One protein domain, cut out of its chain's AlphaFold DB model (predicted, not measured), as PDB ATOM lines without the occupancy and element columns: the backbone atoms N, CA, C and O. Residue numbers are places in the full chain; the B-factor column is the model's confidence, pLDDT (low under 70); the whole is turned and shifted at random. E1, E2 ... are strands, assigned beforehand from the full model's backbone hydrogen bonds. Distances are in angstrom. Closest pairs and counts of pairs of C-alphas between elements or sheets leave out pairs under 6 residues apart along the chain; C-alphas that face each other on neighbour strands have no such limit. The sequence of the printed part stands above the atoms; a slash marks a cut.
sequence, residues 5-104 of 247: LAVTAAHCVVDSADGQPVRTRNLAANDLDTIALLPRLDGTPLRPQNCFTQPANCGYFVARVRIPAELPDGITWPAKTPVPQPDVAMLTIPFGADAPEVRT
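What this domain is: This is residues 5 to 104 of the 247 residues of an uncharacterized protein of Ralstonia solanacearum (UniProt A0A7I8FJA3). Little regular structure is here: two small two-stranded ribbons, E1 with E4 and the hairpin E2 with E3, follow one another along an elongated body, with long loops at its ends. The 100 printed residues have no named helix and four named strands, E1 to E4, all strand by class, though these hold only 19 residues. Both two-stranded sheets are antiparallel. The whole is only just loose, close to compact, with a radius of gyration of the C-alphas of 15.6 A and spans of 46 by 27 by 22 A.

How they stand to each other: E1, residues 5 to 8, is the antiparallel neighbour of E4, residues 89 to 93, with N 6 and O 91 at 3.0 A, within hydrogen-bond range. E2, residues 35 to 39, and E3, residues 60 to 64, form an antiparallel hairpin, with N 61 and O 38 at 2.7 A, within hydrogen-bond range. The closest C-alphas of E3 and E4, Ala 63 and Ile 93, are 6.3 A apart. E1 and E3 are apart.

Where its parts are: E1 begins at C-alpha 5 (154.570, 140.861, 219.778); E4 ends at C-alpha 93 (153.205, 137.722, 215.070). E1 measures 10.0 A, E2 12.4 A, E3 13.0 A and E4 12.7 A.

The domain as a whole: The C-alphas farthest apart, Gly 19 and Asp 42, are 46.8 A apart. The printed part has no cut, and its three links are long. Of the printed residues 44 are under pLDDT 70, among them residues 26 to 59.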
ATOM      1  N   LEU A   5     153.645 141.691 219.023       79.81
ATOM      2  CA  LEU A   5     154.570 140.861 219.778       79.81
ATOM      3  C   LEU A   5     153.787 140.010 220.770       79.81
ATOM      4  O   LEU A   5     152.839 140.497 221.383       79.81
ATOM      5  N   ALA A   6     154.208 138.763 220.959       82.31
ATOM      6  CA  ALA A   6     153.763 137.942 222.079       82.31
ATOM      7  C   ALA A   6     154.953 137.446 222.883       82.31
ATOM      8  O   ALA A   6     156.038 137.226 222.345       82.31
ATOM      9  N   VAL A   7     154.715 137.237 224.171       87.56
ATOM     10  CA  VAL A   7     155.648 136.574 225.076       87.56
ATOM     11  C   VAL A   7     155.122 135.165 225.327       87.56
ATOM     12  O   VAL A   7     153.919 134.984 225.499       87.56
ATOM     13  N   THR A   8     156.005 134.173 225.303       89.44
ATOM     14  CA  THR A   8     155.673 132.758 225.511       89.44
ATOM     15  C   THR A   8     156.792 132.051 226.278       89.44
ATOM     16  O   THR A   8     157.838 132.648 226.551       89.44
ATOM     17  N   ALA A   9     156.588 130.782 226.625       90.69
ATOM     18  CA  ALA A   9     157.619 129.950 227.220       90.69
ATOM     19  C   ALA A   9     158.660 129.545 226.163       90.69
ATOM     20  O   ALA A   9     158.318 129.180 225.034       90.69
ATOM     21  N   ALA A  10     159.945 129.606 226.514       90.69
ATOM     22  CA  ALA A  10     161.023 129.339 225.566       90.69
ATOM     23  C   ALA A  10     161.010 127.889 225.073       90.69
ATOM     24  O   ALA A  10     161.159 127.671 223.873       90.69
ATOM     25  N   HIS A  11     160.770 126.904 225.947       88.62
ATOM     26  CA  HIS A  11     160.735 125.482 225.564       88.62
ATOM     27  C   HIS A  11     159.690 125.147 224.483       88.62
ATOM     28  O   HIS A  11     159.805 124.122 223.811       88.62
ATOM     29  N   CYS A  12     158.687 126.007 224.268       84.50
ATOM     30  CA  CYS A  12     157.729 125.851 223.175       84.50
ATOM     31  C   CYS A  12     158.346 126.147 221.796       84.50
ATOM     32  O   CYS A  12     157.865 125.651 220.778       84.50
ATOM     33  N   VAL A  13     159.404 126.958 221.742       84.06
ATOM     34  CA  VAL A  13     159.911 127.588 220.508       84.06
ATOM     35  C   VAL A  13     161.424 127.457 220.322       84.06
ATOM     36  O   VAL A  13     161.999 128.026 219.391       84.06
ATOM     37  N   VAL A  14     162.082 126.684 221.177       83.38
ATOM     38  CA  VAL A  14     163.519 126.425 221.117       83.38
ATOM     39  C   VAL A  14     163.820 124.940 221.255       83.38
ATOM     40  O   VAL A  14     163.025 124.188 221.814       83.38
ATOM     41  N   ASP A  15     164.993 124.539 220.779       79.31
ATOM     42  CA  ASP A  15     165.552 123.206 220.983       79.31
ATOM     43  C   ASP A  15     166.886 123.294 221.722       79.31
ATOM     44  O   ASP A  15     167.638 124.263 221.583       79.31
ATOM     45  N   SER A  16     167.207 122.252 222.482       76.31
ATOM     46  CA  SER A  16     168.545 122.044 223.028       76.31
ATOM     47  C   SER A  16     168.888 120.557 223.067       76.31
ATOM     48  O   SER A  16     168.003 119.705 223.094       76.31
ATOM     49  N   ALA A  17     170.185 120.257 223.081       69.50
ATOM     50  CA  ALA A  17     170.717 118.952 223.456       69.50
ATOM     51  C   ALA A  17     171.310 119.051 224.869       69.50
ATOM     52  O   ALA A  17     171.737 120.133 225.269       69.50
ATOM     53  N   ASP A  18     171.349 117.947 225.619       71.56
ATOM     54  CA  ASP A  18     171.775 117.919 227.026       71.56
ATOM     55  C   ASP A  18     173.018 118.788 227.312       71.56
ATOM     56  O   ASP A  18     174.115 118.534 226.806       71.56
ATOM     57  N   GLY A  19     172.837 119.829 228.135       65.31
ATOM     58  CA  GLY A  19     173.910 120.733 228.565       65.31
ATOM     59  C   GLY A  19     174.465 121.666 227.481       65.31
ATOM     60  O   GLY A  19     175.480 122.321 227.718       65.31
ATOM     61  N   GLN A  20     173.836 121.740 226.306       70.19
ATOM     62  CA  GLN A  20     174.214 122.657 225.232       70.19
ATOM     63  C   GLN A  20     173.460 123.994 225.323       70.19
ATOM     64  O   GLN A  20     172.384 124.078 225.926       70.19
ATOM     65  N   PRO A  21     174.003 125.063 224.709       72.88
ATOM     66  CA  PRO A  21     173.272 126.306 224.514       72.88
ATOM     67  C   PRO A  21     172.002 126.085 223.690       72.88
ATOM     68  O   PRO A  21     171.996 125.337 222.708       72.88
ATOM     69  N   VAL A  22     170.945 126.792 224.076       81.62
ATOM     70  CA  VAL A  22     169.645 126.745 223.411       81.62
ATOM     71  C   VAL A  22     169.750 127.307 221.993       81.62
ATOM     72  O   VAL A  22     170.358 128.356 221.770       81.62
ATOM     73  N   ARG A  23     169.121 126.632 221.027       78.12
ATOM     74  CA  ARG A  23     168.981 127.107 219.649       78.12
ATOM     75  C   ARG A  23     167.530 127.473 219.379       78.12
ATOM     76  O   ARG A  23     166.620 126.678 219.599       78.12
ATOM     77  N   THR A  24     167.315 128.678 218.867       74.62
ATOM     78  CA  THR A  24     165.994 129.133 218.427       74.62
ATOM     79  C   THR A  24     165.502 128.254 217.283       74.62
ATOM     80  O   THR A  24     166.232 128.077 216.299       74.62
ATOM     81  N   ARG A  25     164.273 127.730 217.367       73.25
ATOM     82  CA  ARG A  25     163.674 127.013 216.237       73.25
ATOM     83  C   ARG A  25     163.443 127.985 215.091       73.25
ATOM     84  O   ARG A  25     162.972 129.106 215.294       73.25
ATOM     85  N   ASN A  26     163.720 127.540 213.869       68.62
ATOM     86  CA  ASN A  26     163.217 128.240 212.698       68.62
ATOM     87  C   ASN A  26     161.742 127.870 212.501       68.62
ATOM     88  O   ASN A  26     161.418 126.934 211.773       68.62
ATOM     89  N   LEU A  27     160.862 128.612 213.173       68.38
ATOM     90  CA  LEU A  27     159.410 128.424 213.107       68.38
ATOM     91  C   LEU A  27     158.831 128.725 211.713       68.38
ATOM     92  O   LEU A  27     157.701 128.355 211.435       68.38
ATOM     93  N   ALA A  28     159.598 129.382 210.835       63.16
ATOM     94  CA  ALA A  28     159.184 129.687 209.468       63.16
ATOM     95  C   ALA A  28     159.558 128.591 208.451       63.16
ATOM     96  O   ALA A  28     159.007 128.584 207.353       63.16
ATOM     97  N   ALA A  29     160.511 127.704 208.776       56.75
ATOM     98  CA  ALA A  29     161.068 126.729 207.828       56.75
ATOM     99  C   ALA A  29     160.487 125.317 207.940       56.75
ATOM    100  O   ALA A  29     160.720 124.500 207.054       56.75
ATOM    101  N   ASN A  30     159.737 125.036 208.997       48.69
ATOM    102  CA  ASN A  30     159.039 123.773 209.177       48.69
ATOM    103  C   ASN A  30     157.553 124.086 209.319       48.69
ATOM    104  O   ASN A  30     157.217 125.116 209.901       48.69
ATOM    105  N   ASP A  31     156.681 123.181 208.882       50.09
ATOM    106  CA  ASP A  31     155.235 123.155 209.166       50.09
ATOM    107  C   ASP A  31     154.916 123.029 210.680       50.09
ATOM    108  O   ASP A  31     153.929 122.432 211.092       50.09
ATOM    109  N   LEU A  32     155.778 123.564 211.551       46.19
ATOM    110  CA  LEU A  32     155.495 123.813 212.948       46.19
ATOM    111  C   LEU A  32     154.509 124.975 213.009       46.19
ATOM    112  O   LEU A  32     154.888 126.147 213.036       46.19
ATOM    113  N   ASP A  33     153.238 124.591 213.051       48.41
ATOM    114  CA  ASP A  33     152.042 125.357 213.387       48.41
ATOM    115  C   ASP A  33     152.153 126.066 214.754       48.41
ATOM    116  O   ASP A  33     151.324 125.883 215.644       48.41
ATOM    117  N   THR A  34     153.170 126.907 214.968       53.22
ATOM    118  CA  THR A  34     153.139 127.860 216.081       53.22
ATOM    119  C   THR A  34     152.167 128.951 215.676       53.22
ATOM    120  O   THR A  34     152.507 129.929 215.004       53.22
ATOM    121  N   ILE A  35     150.910 128.693 216.009       56.44
ATOM    122  CA  ILE A  35     149.780 129.552 215.729       56.44
ATOM    123  C   ILE A  35     149.529 130.392 216.966       56.44
ATOM    124  O   ILE A  35     149.288 129.876 218.054       56.44
ATOM    125  N   ALA A  36     149.541 131.704 216.779       60.41
ATOM    126  CA  ALA A  36     148.954 132.590 217.760       60.41
ATOM    127  C   ALA A  36     147.445 132.666 217.510       60.41
ATOM    128  O   ALA A  36     147.013 132.972 216.393       60.41
ATOM    129  N   LEU A  37     146.663 132.377 218.549       63.78
ATOM    130  CA  LEU A  37     145.210 132.488 218.547       63.78
ATOM    131  C   LEU A  37     144.812 133.740 219.330       63.78
ATOM    132  O   LEU A  37     145.172 133.880 220.496       63.78
ATOM    133  N   LEU A  38     144.051 134.635 218.704       67.44
ATOM    134  CA  LEU A  38     143.345 135.709 219.412       67.44
ATOM    135  C   LEU A  38     141.846 135.447 219.307       67.44
ATOM    136  O   LEU A  38     141.359 135.349 218.184       67.44
ATOM    137  N   PRO A  39     141.093 135.316 220.410       65.88
ATOM    138  CA  PRO A  39     139.658 135.088 220.323       65.88
ATOM    139  C   PRO A  39     138.963 136.263 219.628       65.88
ATOM    140  O   PRO A  39     139.281 137.431 219.862       65.88
ATOM    141  N   ARG A  40     137.987 135.951 218.775       67.62
ATOM    142  CA  ARG A  40     137.060 136.947 218.244       67.62
ATOM    143  C   ARG A  40     136.102 137.341 219.360       67.62
ATOM    144  O   ARG A  40     135.498 136.489 220.004       67.62
ATOM    145  N   LEU A  41     135.946 138.643 219.571       68.50
ATOM    146  CA  LEU A  41     135.021 139.193 220.569       68.50
ATOM    147  C   LEU A  41     133.595 139.364 220.011       68.50
ATOM    148  O   LEU A  41     132.793 140.105 220.570       68.50
ATOM    149  N   ASP A  42     133.280 138.697 218.898       68.38
ATOM    150  CA  ASP A  42     132.007 138.795 218.173       68.38
ATOM    151  C   ASP A  42     130.981 137.719 218.586       68.38
ATOM    152  O   ASP A  42     129.902 137.629 218.003       68.38
ATOM    153  N   GLY A  43     131.305 136.905 219.597       63.44
ATOM    154  CA  GLY A  43     130.439 135.834 220.096       63.44
ATOM    155  C   GLY A  43     130.486 134.543 219.273       63.44
ATOM    156  O   GLY A  43     129.746 133.604 219.577       63.44
ATOM    157  N   THR A  44     131.354 134.455 218.259       67.25
ATOM    158  CA  THR A  44     131.562 133.215 217.502       67.25
ATOM    159  C   THR A  44     132.116 132.119 218.423       67.25
ATOM    160  O   THR A  44     133.097 132.355 219.131       67.25
ATOM    161  N   PRO A  45     131.548 130.898 218.412       63.72
ATOM    162  CA  PRO A  45     132.033 129.807 219.247       63.72
ATOM    163  C   PRO A  45     133.517 129.496 219.024       63.72
ATOM    164  O   PRO A  45     133.984 129.321 217.893       63.72
ATOM    165  N   LEU A  46     134.243 129.360 220.130       61.75
ATOM    166  CA  LEU A  46     135.636 128.939 220.152       61.75
ATOM    167  C   LEU A  46     135.708 127.444 219.790       61.75
ATOM    168  O   LEU A  46     135.234 126.601 220.544       61.75
ATOM    169  N   ARG A  47     136.234 127.102 218.608       61.53
ATOM    170  CA  ARG A  47     136.325 125.709 218.118       61.53
ATOM    171  C   ARG A  47     137.714 125.411 217.545       61.53
ATOM    172  O   ARG A  47     137.866 125.407 216.326       61.53
ATOM    173  N   PRO A  48     138.737 125.144 218.375       51.22
ATOM    174  CA  PRO A  48     140.126 125.077 217.915       51.22
ATOM    175  C   PRO A  48     140.392 123.951 216.911       51.22
ATOM    176  O   PRO A  48     141.241 124.111 216.041       51.22
ATOM    177  N   GLN A  49     139.638 122.846 216.966       52.28
ATOM    178  CA  GLN A  49     139.919 121.637 216.180       52.28
ATOM    179  C   GLN A  49     139.825 121.837 214.652       52.28
ATOM    180  O   GLN A  49     140.527 121.151 213.917       52.28
ATOM    181  N   ASN A  50     139.032 122.805 214.163       54.22
ATOM    182  CA  ASN A  50     138.860 123.069 212.721       54.22
ATOM    183  C   ASN A  50     139.434 124.419 212.256       54.22
ATOM    184  O   ASN A  50     139.347 124.746 211.071       54.22
ATOM    185  N   CYS A  51     140.054 125.202 213.144       55.03
ATOM    186  CA  CYS A  51     140.618 126.510 212.779       55.03
ATOM    187  C   CYS A  51     141.838 126.432 211.875       55.03
ATOM    188  O   CYS A  51     142.141 127.398 211.178       55.03
ATOM    189  N   PHE A  52     142.485 125.271 211.846       53.84
ATOM    190  CA  PHE A  52     143.612 124.972 210.972       53.84
ATOM    191  C   PHE A  52     143.213 124.957 209.492       53.84
ATOM    192  O   PHE A  52     143.931 125.479 208.645       53.84
ATOM    193  N   THR A  53     142.052 124.378 209.174       58.47
ATOM    194  CA  THR A  53     141.579 124.186 207.794       58.47
ATOM    195  C   THR A  53     140.461 125.153 207.410       58.47
ATOM    196  O   THR A  53     140.205 125.351 206.224       58.47
ATOM    197  N   GLN A  54     139.804 125.780 208.392       63.53
ATOM    198  CA  GLN A  54     138.683 126.701 208.190       63.53
ATOM    199  C   GLN A  54     138.791 127.959 209.078       63.53
ATOM    200  O   GLN A  54     137.897 128.225 209.885       63.53
ATOM    201  N   PRO A  55     139.847 128.783 208.932       62.38
ATOM    202  CA  PRO A  55     140.086 129.942 209.802       62.38
ATOM    203  C   PRO A  55     138.966 130.997 209.748       62.38
ATOM    204  O   PRO A  55     138.738 131.711 210.721       62.38
ATOM    205  N   ALA A  56     138.227 131.077 208.637       63.72
ATOM    206  CA  ALA A  56     137.081 131.976 208.494       63.72
ATOM    207  C   ALA A  56     135.876 131.582 209.370       63.72
ATOM    208  O   ALA A  56     135.068 132.440 209.707       63.72
ATOM    209  N   ASN A  57     135.777 130.306 209.762       64.06
ATOM    210  CA  ASN A  57     134.666 129.764 210.551       64.06
ATOM    211  C   ASN A  57     134.995 129.682 212.047       64.06
ATOM    212  O   ASN A  57     134.271 129.046 212.815       64.06
ATOM    213  N   CYS A  58     136.109 130.286 212.455       66.06
ATOM    214  CA  CYS A  58     136.601 130.197 213.811       66.06
ATOM    215  C   CYS A  58     136.337 131.447 214.617       66.06
ATOM    216  O   CYS A  58     136.579 132.556 214.150       66.06
ATOM    217  N   GLY A  59     135.989 131.250 215.888       68.12
ATOM    218  CA  GLY A  59     136.021 132.295 216.907       68.12
ATOM    219  C   GLY A  59     137.434 132.762 217.270       68.12
ATOM    220  O   GLY A  59     137.635 133.222 218.383       68.12
ATOM    221  N   TYR A  60     138.414 132.645 216.365       70.38
ATOM    222  CA  TYR A  60     139.795 133.083 216.558       70.38
ATOM    223  C   TYR A  60     140.346 133.779 215.308       70.38
ATOM    224  O   TYR A  60     140.019 133.412 214.178       70.38
ATOM    225  N   PHE A  61     141.228 134.754 215.511       72.44
ATOM    226  CA  PHE A  61     142.215 135.178 214.529       72.44
ATOM    227  C   PHE A  61     143.426 134.253 214.628       72.44
ATOM    228  O   PHE A  61     143.865 133.905 215.723       72.44
ATOM    229  N   VAL A  62     143.960 133.872 213.473       72.69
ATOM    230  CA  VAL A  62     145.068 132.926 213.331       72.69
ATOM    231  C   VAL A  62     146.225 133.659 212.668       72.69
ATOM    232  O   VAL A  62     146.043 134.282 211.620       72.69
ATOM    233  N   ALA A  63     147.421 133.567 213.242       72.38
ATOM    234  CA  ALA A  63     148.633 134.077 212.610       72.38
ATOM    235  C   ALA A  63     149.793 133.091 212.740       72.38
ATOM    236  O   ALA A  63     150.007 132.491 213.794       72.38
ATOM    237  N   ARG A  64     150.561 132.963 211.652       73.00
ATOM    238  CA  ARG A  64     151.807 132.189 211.611       73.00
ATOM    239  C   ARG A  64     152.966 133.053 212.089       73.00
ATOM    240  O   ARG A  64     153.151 134.161 211.582       73.00
ATOM    241  N   VAL A  65     153.758 132.544 213.024       73.94
ATOM    242  CA  VAL A  65     154.965 133.223 213.515       73.94
ATOM    243  C   VAL A  65     155.990 133.358 212.379       73.94
ATOM    244  O   VAL A  65     156.238 132.404 211.648       73.94
ATOM    245  N   ARG A  66     156.561 134.558 212.187       64.06
ATOM    246  CA  ARG A  66     157.399 134.877 211.004       64.06
ATOM    247  C   ARG A  66     158.903 134.814 211.221       64.06
ATOM    248  O   ARG A  66     159.642 134.760 210.243       64.06
ATOM    249  N   ILE A  67     159.358 134.894 212.462       67.62
ATOM    250  CA  ILE A  67     160.780 135.015 212.795       67.62
ATOM    251  C   ILE A  67     161.168 133.963 213.832       67.62
ATOM    252  O   ILE A  67     160.287 133.474 214.548       67.62
ATOM    253  N   PRO A  68     162.466 133.623 213.939       74.69
ATOM    254  CA  PRO A  68     162.952 132.864 215.079       74.69
ATOM    255  C   PRO A  68     162.535 133.559 216.373       74.69
ATOM    256  O   PRO A  68     162.514 134.789 216.445       74.69
ATOM    257  N   ALA A  69     162.209 132.765 217.385       80.44
ATOM    258  CA  ALA A  69     161.923 133.300 218.700       80.44
ATOM    259  C   ALA A  69     163.117 134.102 219.231       80.44
ATOM    260  O   ALA A  69     164.263 133.668 219.127       80.44
ATOM    261  N   GLU A  70     162.855 135.267 219.810       87.19
ATOM    262  CA  GLU A  70     163.870 136.076 220.471       87.19
ATOM    263  C   GLU A  70     163.978 135.654 221.935       87.19
ATOM    264  O   GLU A  70     162.970 135.543 222.634       87.19
ATOM    265  N   LEU A  71     165.204 135.442 222.405       87.38
ATOM    266  CA  LEU A  71     165.495 135.003 223.769       87.38
ATOM    267  C   LEU A  71     166.206 136.127 224.537       87.38
ATOM    268  O   LEU A  71     166.896 136.951 223.919       87.38
ATOM    269  N   PRO A  72     166.052 136.199 225.867       86.44
ATOM    270  CA  PRO A  72     166.931 137.015 226.691       86.44
ATOM    271  C   PRO A  72     168.359 136.446 226.669       86.44
ATOM    272  O   PRO A  72     168.572 135.252 226.440       86.44
ATOM    273  N   ASP A  73     169.349 137.304 226.921       80.81
ATOM    274  CA  ASP A  73     170.752 136.889 226.970       80.81
ATOM    275  C   ASP A  73     170.985 135.861 228.094       80.81
ATOM    276  O   ASP A  73     170.395 135.956 229.172       80.81
ATOM    277  N   GLY A  74     171.873 134.888 227.862       79.69
ATOM    278  CA  GLY A  74     172.288 133.927 228.893       79.69
ATOM    279  C   GLY A  74     171.331 132.756 229.142       79.69
ATOM    280  O   GLY A  74     171.436 132.106 230.180       79.69
ATOM    281  N   ILE A  75     170.420 132.457 228.211       85.44
ATOM    282  CA  ILE A  75     169.559 131.273 228.307       85.44
ATOM    283  C   ILE A  75     170.356 129.965 228.179       85.44
ATOM    284  O   ILE A  75     171.170 129.779 227.271       85.44
ATOM    285  N   THR A  76     170.096 129.031 229.090       86.94
ATOM    286  CA  THR A  76     170.715 127.699 229.110       86.94
ATOM    287  C   THR A  76     169.655 126.630 229.321       86.94
ATOM    288  O   THR A  76     168.603 126.905 229.891       86.94
ATOM    289  N   TRP A  77     169.912 125.400 228.876       88.56
ATOM    290  CA  TRP A  77     169.064 124.256 229.207       88.56
ATOM    291  C   TRP A  77     169.879 123.263 230.038       88.56
ATOM    292  O   TRP A  77     170.645 122.475 229.473       88.56
ATOM    293  N   PRO A  78     169.799 123.341 231.380       83.56
ATOM    294  CA  PRO A  78     170.549 122.443 232.244       83.56
ATOM    295  C   PRO A  78     170.223 120.972 231.953       83.56
ATOM    296  O   PRO A  78     169.102 120.615 231.593       83.56
ATOM    297  N   ALA A  79     171.213 120.094 232.108       81.38
ATOM    298  CA  ALA A  79     171.001 118.668 231.885       81.38
ATOM    299  C   ALA A  79     169.912 118.131 232.827       81.38
ATOM    300  O   ALA A  79     169.903 118.449 234.019       81.38
ATOM    301  N   LYS A  80     169.035 117.268 232.300       79.94
ATOM    302  CA  LYS A  80     167.927 116.638 233.043       79.94
ATOM    303  C   LYS A  80     166.853 117.611 233.558       79.94
ATOM    304  O   LYS A  80     166.071 117.218 234.425       79.94
ATOM    305  N   THR A  81     166.775 118.844 233.048       81.06
ATOM    306  CA  THR A  81     165.634 119.736 233.318       81.06
ATOM    307  C   THR A  81     164.632 119.713 232.164       81.06
ATOM    308  O   THR A  81     165.029 119.633 231.001       81.06
ATOM    309  N   PRO A  82     163.320 119.806 232.446       80.88
ATOM    310  CA  PRO A  82     162.294 119.768 231.403       80.88
ATOM    311  C   PRO A  82     162.193 121.071 230.597       80.88
ATOM    312  O   PRO A  82     161.599 121.067 229.527       80.88
ATOM    313  N   VAL A  83     162.751 122.176 231.104       88.19
ATOM    314  CA  VAL A  83     162.665 123.520 230.509       88.19
ATOM    315  C   VAL A  83     164.006 124.263 230.638       88.19
ATOM    316  O   VAL A  83     164.786 123.938 231.550       88.19
ATOM    317  N   PRO A  84     164.295 125.245 229.761       89.19
ATOM    318  CA  PRO A  84     165.467 126.102 229.871       89.19
ATOM    319  C   PRO A  84     165.310 127.148 230.983       89.19
ATOM    320  O   PRO A  84     164.239 127.333 231.557       89.19
ATOM    321  N   GLN A  85     166.397 127.849 231.294       88.19
ATOM    322  CA  GLN A  85     166.425 128.955 232.243       88.19
ATOM    323  C   GLN A  85     167.125 130.171 231.618       88.19
ATOM    324  O   GLN A  85     168.284 130.043 231.209       88.19
ATOM    325  N   PRO A  86     166.461 131.341 231.555       89.75
ATOM    326  CA  PRO A  86     165.035 131.555 231.839       89.75
ATOM    327  C   PRO A  86     164.129 130.925 230.764       89.75
ATOM    328  O   PRO A  86     164.490 130.877 229.592       89.75
ATOM    329  N   ASP A  87     162.931 130.481 231.142       92.75
ATOM    330  CA  ASP A  87     161.971 129.875 230.208       92.75
ATOM    331  C   ASP A  87     161.050 130.923 229.565       92.75
ATOM    332  O   ASP A  87     159.829 130.860 229.679       92.75
ATOM    333  N   VAL A  88     161.638 131.929 228.917       92.88
ATOM    334  CA  VAL A  88     160.898 133.021 228.272       92.88
ATOM    335  C   VAL A  88     161.414 133.278 226.862       92.88
ATOM    336  O   VAL A  88     162.618 133.274 226.606       92.88
ATOM    337  N   ALA A  89     160.487 133.532 225.948       90.75
ATOM    338  CA  ALA A  89     160.768 133.923 224.580       90.75
ATOM    339  C   ALA A  89     159.777 134.987 224.109       90.75
ATOM    340  O   ALA A  89     158.655 135.083 224.607       90.75
ATOM    341  N   MET A  90     160.183 135.771 223.117       87.94
ATOM    342  CA  MET A  90     159.328 136.741 222.449       87.94
ATOM    343  C   MET A  90     159.199 136.394 220.966       87.94
ATOM    344  O   MET A  90     160.167 136.006 220.314       87.94
ATOM    345  N   LEU A  91     157.989 136.525 220.436       84.00
ATOM    346  CA  LEU A  91     157.641 136.205 219.058       84.00
ATOM    347  C   LEU A  91     157.093 137.445 218.364       84.00
ATOM    348  O   LEU A  91     156.277 138.161 218.942       84.00
ATOM    349  N   THR A  92     157.459 137.646 217.098       81.06
ATOM    350  CA  THR A  92     156.733 138.576 216.222       81.06
ATOM    351  C   THR A  92     155.640 137.835 215.468       81.06
ATOM    352  O   THR A  92     155.903 136.875 214.732       81.06
ATOM    353  N   ILE A  93     154.411 138.319 215.626       77.44
ATOM    354  CA  ILE A  93     153.205 137.722 215.070       77.44
ATOM    355  C   ILE A  93     152.555 138.703 214.084       77.44
ATOM    356  O   ILE A  93     152.154 139.803 214.452       77.44
ATOM    357  N   PRO A  94     152.402 138.332 212.809       74.19
ATOM    358  CA  PRO A  94     151.810 139.183 211.783       74.19
ATOM    359  C   PRO A  94     150.283 139.036 211.736       74.19
ATOM    360  O   PRO A  94     149.743 138.573 210.729       74.19
ATOM    361  N   PHE A  95     149.572 139.377 212.811       73.06
ATOM    362  CA  PHE A  95     148.112 139.409 212.716       73.06
ATOM    363  C   PHE A  95     147.644 140.352 211.595       73.06
ATOM    364  O   PHE A  95     148.304 141.352 211.295       73.06
ATOM    365  N   GLY A  96     146.523 139.999 210.960       68.56
ATOM    366  CA  GLY A  96     145.860 140.854 209.979       68.56
ATOM    367  C   GLY A  96     145.432 142.186 210.598       68.56
ATOM    368  O   GLY A  96     145.321 142.309 211.817       68.56
ATOM    369  N   ALA A  97     145.203 143.198 209.758       71.44
ATOM    370  CA  ALA A  97     144.795 144.535 210.207       71.44
ATOM    371  C   ALA A  97     143.435 144.554 210.937       71.44
ATOM    372  O   ALA A  97     143.091 145.537 211.582       71.44
ATOM    373  N   ASP A  98     142.666 143.480 210.802       69.50
ATOM    374  CA  ASP A  98     141.375 143.217 211.424       69.50
ATOM    375  C   ASP A  98     141.475 142.582 212.820       69.50
ATOM    376  O   ASP A  98     140.472 142.520 213.531       69.50
ATOM    377  N   ALA A  99     142.659 142.123 213.236       71.44
ATOM    378  CA  ALA A  99     142.832 141.545 214.561       71.44
ATOM    379  C   ALA A  99     142.791 142.627 215.655       71.44
ATOM    380  O   ALA A  99     143.396 143.691 215.498       71.44
ATOM    381  N   PRO A 100     142.125 142.360 216.793       66.44
ATOM    382  CA  PRO A 100     142.048 143.308 217.889       66.44
ATOM    383  C   PRO A 100     143.429 143.521 218.514       66.44
ATOM    384  O   PRO A 100     144.125 142.568 218.870       66.44
ATOM    385  N   GLU A 101     143.808 144.785 218.701       66.62
ATOM    386  CA  GLU A 101     144.984 145.143 219.487       66.62
ATOM    387  C   GLU A 101     144.612 145.116 220.974       66.62
ATOM    388  O   GLU A 101     143.916 146.001 221.476       66.62
ATOM    389  N   VAL A 102     145.080 144.096 221.693       65.12
ATOM    390  CA  VAL A 102     144.964 144.038 223.154       65.12
ATOM    391  C   VAL A 102     146.300 144.443 223.753       65.12
ATOM    392  O   VAL A 102     147.290 143.719 223.663       65.12
ATOM    393  N   ARG A 103     146.338 145.621 224.374       68.75
ATOM    394  CA  ARG A 103     147.524 146.092 225.088       68.75
ATOM    395  C   ARG A 103     147.499 145.587 226.522       68.75
ATOM    396  O   ARG A 103     146.536 145.830 227.243       68.75
ATOM    397  N   THR A 104     148.582 144.947 226.949       75.56
ATOM    398  CA  THR A 104     148.773 144.523 228.340       75.56
ATOM    399  C   THR A 104     149.876 145.334 229.015       75.56
ATOM    400  O   THR A 104     150.780 145.849 228.346       75.56
TER     401      THR A 104